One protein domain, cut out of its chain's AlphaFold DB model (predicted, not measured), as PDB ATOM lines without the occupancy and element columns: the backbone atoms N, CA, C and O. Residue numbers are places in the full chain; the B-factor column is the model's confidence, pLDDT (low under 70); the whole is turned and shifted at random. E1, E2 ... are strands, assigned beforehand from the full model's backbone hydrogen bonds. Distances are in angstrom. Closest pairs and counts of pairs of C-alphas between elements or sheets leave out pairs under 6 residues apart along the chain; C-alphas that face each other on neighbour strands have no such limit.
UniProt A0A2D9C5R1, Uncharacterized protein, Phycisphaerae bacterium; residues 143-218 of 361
ATOM      1  N   ASN A 143      20.369 -32.046  -4.569       94.12
ATOM      2  CA  ASN A 143      19.203 -32.039  -3.690       94.12
ATOM      3  C   ASN A 143      17.972 -32.671  -4.352       94.12
ATOM      4  O   ASN A 143      17.097 -33.152  -3.639       94.12
ATOM      5  N   THR A 144      17.953 -32.753  -5.685       91.25
ATOM      6  CA  THR A 144      16.871 -33.350  -6.483       91.25
ATOM      7  C   THR A 144      16.976 -34.863  -6.646       91.25
ATOM      8  O   THR A 144      16.111 -35.475  -7.262       91.25
ATOM      9  N   ILE A 145      18.028 -35.486  -6.106       95.44
ATOM     10  CA  ILE A 145      18.150 -36.943  -6.148       95.44
ATOM     11  C   ILE A 145      17.203 -37.574  -5.137       95.44
ATOM     12  O   ILE A 145      17.301 -37.285  -3.935       95.44
ATOM     13  N   ASP A 146      16.394 -38.500  -5.633       95.56
ATOM     14  CA  ASP A 146      15.637 -39.457  -4.847       95.56
ATOM     15  C   ASP A 146      16.453 -40.742  -4.655       95.56
ATOM     16  O   ASP A 146      16.984 -41.312  -5.613       95.56
ATOM     17  N   PHE A 147      16.610 -41.158  -3.403       95.44
ATOM     18  CA  PHE A 147      17.380 -42.330  -3.002       95.44
ATOM     19  C   PHE A 147      16.382 -43.382  -2.494       95.44
ATOM     20  O   PHE A 147      15.698 -43.141  -1.503       95.44
ATOM     21  N   ASP A 148      16.318 -44.532  -3.173       93.62
ATOM     22  CA  ASP A 148      15.443 -45.666  -2.835       93.62
ATOM     23  C   ASP A 148      16.268 -46.898  -2.410       93.62
ATOM     24  O   ASP A 148      17.340 -47.163  -2.960       93.62
ATOM     25  N   ASP A 149      15.737 -47.717  -1.499       93.38
ATOM     26  CA  ASP A 149      16.300 -49.015  -1.081       93.38
ATOM     27  C   ASP A 149      17.708 -48.970  -0.438       93.38
ATOM     28  O   ASP A 149      18.417 -49.983  -0.392       93.38
ATOM     29  N   GLN A 150      18.136 -47.822   0.097       96.69
ATOM     30  CA  GLN A 150      19.315 -47.757   0.965       96.69
ATOM     31  C   GLN A 150      18.979 -48.344   2.332       96.69
ATOM     32  O   GLN A 150      17.932 -48.064   2.915       96.69
ATOM     33  N   ALA A 151      19.898 -49.128   2.886       95.81
ATOM     34  CA  ALA A 151      19.714 -49.708   4.208       95.81
ATOM     35  C   ALA A 151      21.050 -49.957   4.901       95.81
ATOM     36  O   ALA A 151      22.084 -50.130   4.253       95.81
ATOM     37  N   ILE A 152      21.005 -50.053   6.228       97.62
ATOM     38  CA  ILE A 152      22.079 -50.636   7.029       97.62
ATOM     39  C   ILE A 152      21.531 -51.931   7.624       97.62
ATOM     40  O   ILE A 152      20.504 -51.929   8.296       97.62
ATOM     41  N   LEU A 153      22.184 -53.057   7.348       94.69
ATOM     42  CA  LEU A 153      21.755 -54.360   7.853       94.69
ATOM     43  C   LEU A 153      22.067 -54.506   9.351       94.69
ATOM     44  O   LEU A 153      22.893 -53.783   9.909       94.69
ATOM     45  N   THR A 154      21.478 -55.507  10.010       93.50
ATOM     46  CA  THR A 154      21.793 -55.857  11.415       93.50
ATOM     47  C   THR A 154      23.254 -56.266  11.621       93.50
ATOM     48  O   THR A 154      23.755 -56.217  12.742       93.50
ATOM     49  N   THR A 155      23.947 -56.655  10.549       95.25
ATOM     50  CA  THR A 155      25.393 -56.922  10.518       95.25
ATOM     51  C   THR A 155      26.239 -55.652  10.414       95.25
ATOM     52  O   THR A 155      27.459 -55.738  10.485       95.25
ATOM     53  N   GLY A 156      25.610 -54.490  10.210       96.81
ATOM     54  CA  GLY A 156      26.262 -53.204   9.980       96.81
ATOM     55  C   GLY A 156      26.636 -52.922   8.525       96.81
ATOM     56  O   GLY A 156      27.080 -51.817   8.229       96.81
ATOM     57  N   GLN A 157      26.446 -53.867   7.600       97.94
ATOM     58  CA  GLN A 157      26.705 -53.654   6.172       97.94
ATOM     59  C   GLN A 157      25.773 -52.585   5.584       97.94
ATOM     60  O   GLN A 157      24.561 -52.646   5.798       97.94
ATOM     61  N   VAL A 158      26.326 -51.658   4.798       98.25
ATOM     62  CA  VAL A 158      25.559 -50.643   4.061       98.25
ATOM     63  C   VAL A 158      25.188 -51.164   2.672       98.25
ATOM     64  O   VAL A 158      26.035 -51.683   1.940       98.25
ATOM     65  N   ILE A 159      23.918 -51.009   2.305       96.19
ATOM     66  CA  ILE A 159      23.365 -51.323   0.986       96.19
ATOM     67  C   ILE A 159      23.112 -50.012   0.244       96.19
ATOM     68  O   ILE A 159      22.450 -49.118   0.766       96.19
ATOM     69  N   GLY A 160      23.654 -49.899  -0.972       93.56
ATOM     70  CA  GLY A 160      23.644 -48.647  -1.734       93.56
ATOM     71  C   GLY A 160      22.301 -48.270  -2.374       93.56
ATOM     72  O   GLY A 160      22.108 -47.104  -2.710       93.56
ATOM     73  N   GLY A 161      21.382 -49.226  -2.530       95.31
ATOM     74  CA  GLY A 161      20.076 -48.997  -3.153       95.31
ATOM     75  C   GLY A 161      20.163 -48.540  -4.615       95.31
ATOM     76  O   GLY A 161      21.089 -48.910  -5.345       95.31
ATOM     77  N   ILE A 162      19.194 -47.727  -5.030       94.75
ATOM     78  CA  ILE A 162      19.131 -47.047  -6.329       94.75
ATOM     79  C   ILE A 162      18.949 -45.535  -6.126       94.75
ATOM     80  O   ILE A 162      18.428 -45.094  -5.104       94.75
ATOM     81  N   ALA A 163      19.369 -44.740  -7.109       96.88
ATOM     82  CA  ALA A 163      19.174 -43.294  -7.120       96.88
ATOM     83  C   ALA A 163      18.491 -42.865  -8.421       96.88
ATOM     84  O   ALA A 163      18.805 -43.402  -9.489       96.88
ATOM     85  N   LYS A 164      17.579 -41.894  -8.344       96.12
ATOM     86  CA  LYS A 164      16.877 -41.310  -9.494       96.12
ATOM     87  C   LYS A 164      16.886 -39.788  -9.421       96.12
ATOM     88  O   LYS A 164      16.947 -39.219  -8.335       96.12
ATOM     89  N   ASP A 165      16.839 -39.127 -10.570       94.38
ATOM     90  CA  ASP A 165      16.583 -37.686 -10.634       94.38
ATOM     91  C   ASP A 165      15.076 -37.370 -10.537       94.38
ATOM     92  O   ASP A 165      14.233 -38.271 -10.550       94.38
ATOM     93  N   ASN A 166      14.720 -36.083 -10.495       89.69
ATOM     94  CA  ASN A 166      13.321 -35.623 -10.467       89.69
ATOM     95  C   ASN A 166      12.480 -36.069 -11.680       89.69
ATOM     96  O   ASN A 166      11.253 -35.992 -11.630       89.69
ATOM     97  N   ASN A 167      13.114 -36.514 -12.768       88.81
ATOM     98  CA  ASN A 167      12.436 -37.022 -13.958       88.81
ATOM     99  C   ASN A 167      12.276 -38.554 -13.921       88.81
ATOM    100  O   ASN A 167      11.761 -39.141 -14.871       88.81
ATOM    101  N   GLY A 168      12.718 -39.213 -12.843       91.75
ATOM    102  CA  GLY A 168      12.695 -40.666 -12.691       91.75
ATOM    103  C   GLY A 168      13.811 -41.390 -13.452       91.75
ATOM    104  O   GLY A 168      13.767 -42.615 -13.570       91.75
ATOM    105  N   THR A 169      14.810 -40.669 -13.968       92.50
ATOM    106  CA  THR A 169      15.960 -41.260 -14.663       92.50
ATOM    107  C   THR A 169      16.938 -41.822 -13.644       92.50
ATOM    108  O   THR A 169      17.307 -41.137 -12.691       92.50
ATOM    109  N   ASN A 170      17.397 -43.057 -13.855       93.38
ATOM    110  CA  ASN A 170      18.390 -43.679 -12.982       93.38
ATOM    111  C   ASN A 170      19.705 -42.886 -12.991       93.38
ATOM    112  O   ASN A 170      20.285 -42.621 -14.046       93.38
ATOM    113  N   VAL A 171      20.202 -42.584 -11.797       95.81
ATOM    114  CA  VAL A 171      21.497 -41.956 -11.553       95.81
ATOM    115  C   VAL A 171      22.468 -43.028 -11.065       95.81
ATOM    116  O   VAL A 171      22.128 -43.882 -10.244       95.81
ATOM    117  N   VAL A 172      23.699 -43.008 -11.571       96.75
ATOM    118  CA  VAL A 172      24.708 -44.001 -11.191       96.75
ATOM    119  C   VAL A 172      25.328 -43.617  -9.851       96.75
ATOM    120  O   VAL A 172      26.053 -42.624  -9.758       96.75
ATOM    121  N   ILE A 173      25.097 -44.434  -8.824       97.81
ATOM    122  CA  ILE A 173      25.848 -44.373  -7.565       97.81
ATOM    123  C   ILE A 173      27.250 -44.922  -7.831       97.81
ATOM    124  O   ILE A 173      27.430 -46.113  -8.075       97.81
ATOM    125  N   GLN A 174      28.251 -44.046  -7.803       97.94
ATOM    126  CA  GLN A 174      29.644 -44.412  -8.040       97.94
ATOM    127  C   GLN A 174      30.267 -45.081  -6.816       97.94
ATOM    128  O   GLN A 174      31.028 -46.036  -6.943       97.94
ATOM    129  N   SER A 175      29.987 -44.539  -5.631       98.25
ATOM    130  CA  SER A 175      30.494 -45.054  -4.360       98.25
ATOM    131  C   SER A 175      29.679 -44.514  -3.188       98.25
ATOM    132  O   SER A 175      28.916 -43.559  -3.333       98.25
ATOM    133  N   PHE A 176      29.859 -45.111  -2.015       98.44
ATOM    134  CA  PHE A 176      29.350 -44.585  -0.756       98.44
ATOM    135  C   PHE A 176      30.312 -44.915   0.386       98.44
ATOM    136  O   PHE A 176      31.067 -45.888   0.312       98.44
ATOM    137  N   SER A 177      30.311 -44.083   1.426       98.25
ATOM    138  CA  SER A 177      31.158 -44.252   2.606       98.25
ATOM    139  C   SER A 177      30.434 -43.770   3.868       98.25
ATOM    140  O   SER A 177      29.853 -42.681   3.835       98.25
ATOM    141  N   PRO A 178      30.478 -44.527   4.979       98.44
ATOM    142  CA  PRO A 178      31.136 -45.831   5.148       98.44
ATOM    143  C   PRO A 178      30.426 -46.968   4.391       98.44
ATOM    144  O   PRO A 178      29.244 -46.866   4.081       98.44
ATOM    145  N   THR A 179      31.127 -48.072   4.113       98.25
ATOM    146  CA  THR A 179      30.515 -49.301   3.556       98.25
ATOM    147  C   THR A 179      29.989 -50.252   4.638       98.25
ATOM    148  O   THR A 179      29.234 -51.182   4.341       98.25
ATOM    149  N   SER A 180      30.362 -50.021   5.899       98.06
ATOM    150  CA  SER A 180      29.880 -50.762   7.063       98.06
ATOM    151  C   SER A 180      29.992 -49.946   8.352       98.06
ATOM    152  O   SER A 180      30.836 -49.056   8.458       98.06
ATOM    153  N   PHE A 181      29.202 -50.326   9.351       98.25
ATOM    154  CA  PHE A 181      29.266 -49.857  10.734       98.25
ATOM    155  C   PHE A 181      29.434 -51.036  11.698       98.25
ATOM    156  O   PHE A 181      29.133 -52.176  11.348       98.25
ATOM    157  N   ASP A 182      29.856 -50.758  12.930       97.94
ATOM    158  CA  ASP A 182      29.793 -51.746  14.009       97.94
ATOM    159  C   ASP A 182      28.339 -52.089  14.350       97.94
ATOM    160  O   ASP A 182      27.430 -51.270  14.193       97.94
ATOM    161  N   THR A 183      28.120 -53.303  14.848       96.00
ATOM    162  CA  THR A 183      26.821 -53.773  15.334       96.00
ATOM    163  C   THR A 183      26.318 -52.945  16.519       96.00
ATOM    164  O   THR A 183      27.095 -52.443  17.329       96.00
ATOM    165  N   VAL A 184      24.994 -52.800  16.638       95.19
ATOM    166  CA  VAL A 184      24.354 -51.978  17.681       95.19
ATOM    167  C   VAL A 184      23.327 -52.782  18.477       95.19
ATOM    168  O   VAL A 184      22.791 -53.782  18.000       95.19
ATOM    169  N   THR A 185      23.055 -52.371  19.716       91.69
ATOM    170  CA  THR A 185      22.065 -53.018  20.606       91.69
ATOM    171  C   THR A 185      20.723 -52.290  20.653       91.69
ATOM    172  O   THR A 185      19.770 -52.792  21.239       91.69
ATOM    173  N   SER A 186      20.628 -51.123  20.023       88.56
ATOM    174  CA  SER A 186      19.400 -50.352  19.816       88.56
ATOM    175  C   SER A 186      19.439 -49.701  18.436       88.56
ATOM    176  O   SER A 186      20.530 -49.474  17.908       88.56
ATOM    177  N   THR A 187      18.275 -49.376  17.865       92.81
ATOM    178  CA  THR A 187      18.202 -48.632  16.598       92.81
ATOM    179  C   THR A 187      19.067 -47.378  16.680       92.81
ATOM    180  O   THR A 187      18.923 -46.589  17.613       92.81
ATOM    181  N   THR A 188      20.000 -47.236  15.743       96.62
ATOM    182  CA  THR A 188      21.004 -46.167  15.755       96.62
ATOM    183  C   THR A 188      21.032 -45.483  14.401       96.62
ATOM    184  O   THR A 188      21.273 -46.139  13.393       96.62
ATOM    185  N   SER A 189      20.825 -44.168  14.382       98.06
ATOM    186  CA  SER A 189      20.898 -43.378  13.154       98.06
ATOM    187  C   SER A 189      22.352 -43.151  12.732       98.06
ATOM    188  O   SER A 189      23.224 -42.924  13.579       98.06
ATOM    189  N   ARG A 190      22.633 -43.252  11.434       98.19
ATOM    190  CA  ARG A 190      23.976 -43.177  10.847       98.19
ATOM    191  C   ARG A 190      23.947 -42.377   9.555       98.19
ATOM    192  O   ARG A 190      23.046 -42.551   8.743       98.19
ATOM    193  N   ASP A 191      24.993 -41.598   9.325       98.50
ATOM    194  CA  ASP A 191      25.160 -40.857   8.079       98.50
ATOM    195  C   ASP A 191      26.035 -41.634   7.093       98.50
ATOM    196  O   ASP A 191      27.132 -42.090   7.428       98.50
ATOM    197  N   VAL A 192      25.554 -41.752   5.858       98.50
ATOM    198  CA  VAL A 192      26.278 -42.338   4.729       98.50
ATOM    199  C   VAL A 192      26.397 -41.287   3.633       98.50
ATOM    200  O   VAL A 192      25.405 -40.707   3.196       98.50
ATOM    201  N   THR A 193      27.620 -41.036   3.173       98.50
ATOM    202  CA  THR A 193      27.882 -40.124   2.055       98.50
ATOM    203  C   THR A 193      27.896 -40.908   0.752       98.50
ATOM    204  O   THR A 193      28.764 -41.756   0.553       98.50
ATOM    205  N   PHE A 194      26.967 -40.602  -0.147       98.38
ATOM    206  CA  PHE A 194      26.861 -41.169  -1.486       98.38
ATOM    207  C   PHE A 194      27.521 -40.249  -2.504       98.38
ATOM    208  O   PHE A 194      27.259 -39.049  -2.507       98.38
ATOM    209  N   THR A 195      28.337 -40.810  -3.391       98.25
ATOM    210  CA  THR A 195      28.892 -40.124  -4.564       98.25
ATOM    211  C   THR A 195      28.198 -40.649  -5.807       98.25
ATOM    212  O   THR A 195      28.205 -41.857  -6.054       98.25
ATOM    213  N   VAL A 196      27.627 -39.758  -6.610       97.50
ATOM    214  CA  VAL A 196      26.923 -40.110  -7.848       97.50
ATOM    215  C   VAL A 196      27.575 -39.458  -9.061       97.50
ATOM    216  O   VAL A 196      28.162 -38.384  -8.938       97.50
ATOM    217  N   VAL A 197      27.460 -40.093 -10.228       96.75
ATOM    218  CA  VAL A 197      27.838 -39.500 -11.521       96.75
ATOM    219  C   VAL A 197      26.610 -38.846 -12.139       96.75
ATOM    220  O   VAL A 197      25.564 -39.485 -12.264       96.75
ATOM    221  N   ILE A 198      26.748 -37.589 -12.551       95.38
ATOM    222  CA  ILE A 198      25.673 -36.824 -13.180       95.38
ATOM    223  C   ILE A 198      25.401 -37.399 -14.580       95.38
ATOM    224  O   ILE A 198      26.337 -37.487 -15.386       95.38
ATOM    225  N   PRO A 199      24.152 -37.802 -14.882       93.69
ATOM    226  CA  PRO A 199      23.806 -38.413 -16.161       93.69
ATOM    227  C   PRO A 199      23.854 -37.399 -17.316       93.69
ATOM    228  O   PRO A 199      23.981 -36.193 -17.117       93.69
ATOM    229  N   SER A 200      23.758 -37.896 -18.551       91.31
ATOM    230  CA  SER A 200      23.592 -37.057 -19.747       91.31
ATOM    231  C   SER A 200      22.281 -36.264 -19.715       91.31
ATOM    232  O   SER A 200      21.316 -36.714 -19.101       91.31
ATOM    233  N   GLY A 201      22.222 -35.144 -20.440       88.19
ATOM    234  CA  GLY A 201      21.061 -34.240 -20.448       88.19
ATOM    235  C   GLY A 201      21.132 -33.148 -19.379       88.19
ATOM    236  O   GLY A 201      20.130 -32.499 -19.096       88.19
ATOM    237  N   TYR A 202      22.311 -32.961 -18.781       90.81
ATOM    238  CA  TYR A 202      22.610 -31.900 -17.828       90.81
ATOM    239  C   TYR A 202      23.880 -31.153 -18.253       90.81
ATOM    240  O   TYR A 202      24.826 -31.765 -18.751       90.81
ATOM    241  N   GLN A 203      23.956 -29.849 -17.979       89.75
ATOM    242  CA  GLN A 203      25.137 -29.014 -18.272       89.75
ATOM    243  C   GLN A 203      26.435 -29.541 -17.638       89.75
ATOM    244  O   GLN A 203      27.524 -29.353 -18.174       89.75
ATOM    245  N   ASN A 204      26.318 -30.189 -16.481       91.25
ATOM    246  CA  ASN A 204      27.408 -30.765 -15.697       91.25
ATOM    247  C   ASN A 204      27.488 -32.301 -15.819       91.25
ATOM    248  O   ASN A 204      28.043 -32.961 -14.936       91.25
ATOM    249  N   ALA A 205      26.955 -32.877 -16.902       93.50
ATOM    250  CA  ALA A 205      27.031 -34.310 -17.182       93.50
ATOM    251  C   ALA A 205      28.468 -34.857 -17.116       93.50
ATOM    252  O   ALA A 205      29.432 -34.205 -17.520       93.50
ATOM    253  N   GLY A 206      28.618 -36.077 -16.592       93.25
ATOM    254  CA  GLY A 206      29.908 -36.761 -16.446       93.25
ATOM    255  C   GLY A 206      30.748 -36.324 -15.240       93.25
ATOM    256  O   GLY A 206      31.745 -36.977 -14.931       93.25
ATOM    257  N   THR A 207      30.349 -35.267 -14.529       96.81
ATOM    258  CA  THR A 207      30.951 -34.897 -13.238       96.81
ATOM    259  C   THR A 207      30.316 -35.678 -12.082       96.81
ATOM    260  O   THR A 207      29.327 -36.391 -12.273       96.81
ATOM    261  N   THR A 208      30.893 -35.585 -10.880       97.12
ATOM    262  CA  THR A 208      30.372 -36.250  -9.678       97.12
ATOM    263  C   THR A 208      29.890 -35.252  -8.632       97.12
ATOM    264  O   THR A 208      30.446 -34.165  -8.485       97.12
ATOM    265  N   VAL A 209      28.861 -35.638  -7.875       96.94
ATOM    266  CA  VAL A 209      28.349 -34.885  -6.716       96.94
ATOM    267  C   VAL A 209      28.157 -35.811  -5.520       96.94
ATOM    268  O   VAL A 209      28.026 -37.026  -5.690       96.94
ATOM    269  N   THR A 210      28.159 -35.248  -4.308       97.50
ATOM    270  CA  THR A 210      28.022 -36.013  -3.058       97.50
ATOM    271  C   THR A 210      26.792 -35.594  -2.256       97.50
ATOM    272  O   THR A 210      26.488 -34.405  -2.177       97.50
ATOM    273  N   LYS A 211      26.087 -36.562  -1.657       97.62
ATOM    274  CA  LYS A 211      24.931 -36.344  -0.770       97.62
ATOM    275  C   LYS A 211      25.066 -37.186   0.492       97.62
ATOM    276  O   LYS A 211      25.393 -38.366   0.404       97.62
ATOM    277  N   VAL A 212      24.793 -36.594   1.651       98.19
ATOM    278  CA  VAL A 212      24.700 -37.328   2.920       98.19
ATOM    279  C   VAL A 212      23.257 -37.770   3.125       98.19
ATOM    280  O   VAL A 212      22.348 -36.945   3.044       98.19
ATOM    281  N   ILE A 213      23.059 -39.062   3.377       97.69
ATOM    282  CA  ILE A 213      21.769 -39.655   3.726       97.69
ATOM    283  C   ILE A 213      21.880 -40.259   5.125       97.69
ATOM    284  O   ILE A 213      22.803 -41.028   5.402       97.69
ATOM    285  N   THR A 214      20.924 -39.923   5.984       98.06
ATOM    286  CA  THR A 214      20.793 -40.505   7.319       98.06
ATOM    287  C   THR A 214      19.926 -41.763   7.242       98.06
ATOM    288  O   THR A 214      18.783 -41.707   6.791       98.06
ATOM    289  N   LEU A 215      20.477 -42.900   7.666       96.94
ATOM    290  CA  LEU A 215      19.839 -44.218   7.661       96.94
ATOM    291  C   LEU A 215      19.813 -44.799   9.078       96.94
ATOM    292  O   LEU A 215      20.762 -44.630   9.844       96.94
ATOM    293  N   ASP A 216      18.769 -45.556   9.405       96.94
ATOM    294  CA  ASP A 216      18.670 -46.239  10.694       96.94
ATOM    295  C   ASP A 216      19.245 -47.659  10.630       96.94
ATOM    296  O   ASP A 216      18.807 -48.506   9.850       96.94
ATOM    297  N   GLN A 217      20.221 -47.935  11.496       97.38
ATOM    298  CA  GLN A 217      20.788 -49.261  11.700       97.38
ATOM    299  C   GLN A 217      19.976 -50.030  12.755       97.38
ATOM    300  O   GLN A 217      19.897 -49.581  13.905       97.38
ATOM    301  N   PRO A 218      19.412 -51.205  12.425       90.38
ATOM    302  CA  PRO A 218      18.685 -52.036  13.375       90.38
ATOM    303  C   PRO A 218      19.637 -52.763  14.345       90.38
ATOM    304  O   PRO A 218      20.785 -53.053  13.992       90.38
TER     305      PRO A 218
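Overview. This is residues 143 to 218 of the 361 residues of an uncharacterized protein of Phycisphaerae bacterium (UniProt A0A2D9C5R1). A long, narrow sheet of five strands is curled like part of a barrel, left open between its edge strands E1 and E5; the long hairpin of E4 and E5 runs along the rod, and the bent strand E3 joins it to the short pair E1 and E2. The loops at residues 178 to 187 and 198 to 207 reach the two far ends. The printed part has 76 residues, with no named helix and five named strands in the order E1, E2, E3, E4, E5 both along the chain and across the antiparallel sheet. The class is all strand, though under half of the residues, 34 of 76, are in named elements. It is only just compact, close to loose, with a radius of gyration of the C-alphas of 13.5 A and spans of 46 by 19 by 15 A.

Along the chain. E1 is residues 146 to 148 and begins at C-alpha 146, (15.637, -39.457, -4.847). After residues 149 to 161 comes E2, residues 162 to 164. E3 is residues 170 to 177, 20.2 A from first to last C-alpha, and bends by 58 degrees at residue 174. E4, residues 188 to 197, is 28.9 A long and begins at C-alpha 188, (21.004, -46.167, 15.755). E5, residues 208 to 217, is 26.8 A long and ends at C-alpha 217, (20.788, -49.261, 11.700).

Arrangement. The strands form a meander, each the antiparallel neighbour of the one before, and each successive pair is a hairpin. The directions of E1 and E2 differ by 157 degrees, and N 148 and O 162 are 2.9 A apart, within hydrogen-bond range. E2 and E3 stand at 129 degrees, with N 171 and O 163 at 2.8 A. The pairing of E3 is staggered: residues 170 to 171 pair with E2, and residues 172 to 177 with E4. E3 and E4 stand at 126 degrees, with N 177 and O 193 at 2.9 A. E4 and E5 stand at 158 degrees, with N 190 and O 215 at 2.8 A and N 211 and O 194 at 2.9 A. The edge strands E1 and E5 are only just apart, their closest C-alphas 8.5 A from each other.

Size, cuts and confidence. The sheet is strongly twisted, its C-alphas up to 5.4 A off the best plane. The two C-alphas farthest apart, those of Thr 185 and Gln 203, are 45.8 A from each other. The link from E1 to E2 is long, with 13 residues; within it residues 151 to 152 pair antiparallel with residues 158 to 159. The printed part has no cut. Its mean pLDDT is 95.5, and no printed residue is under 70.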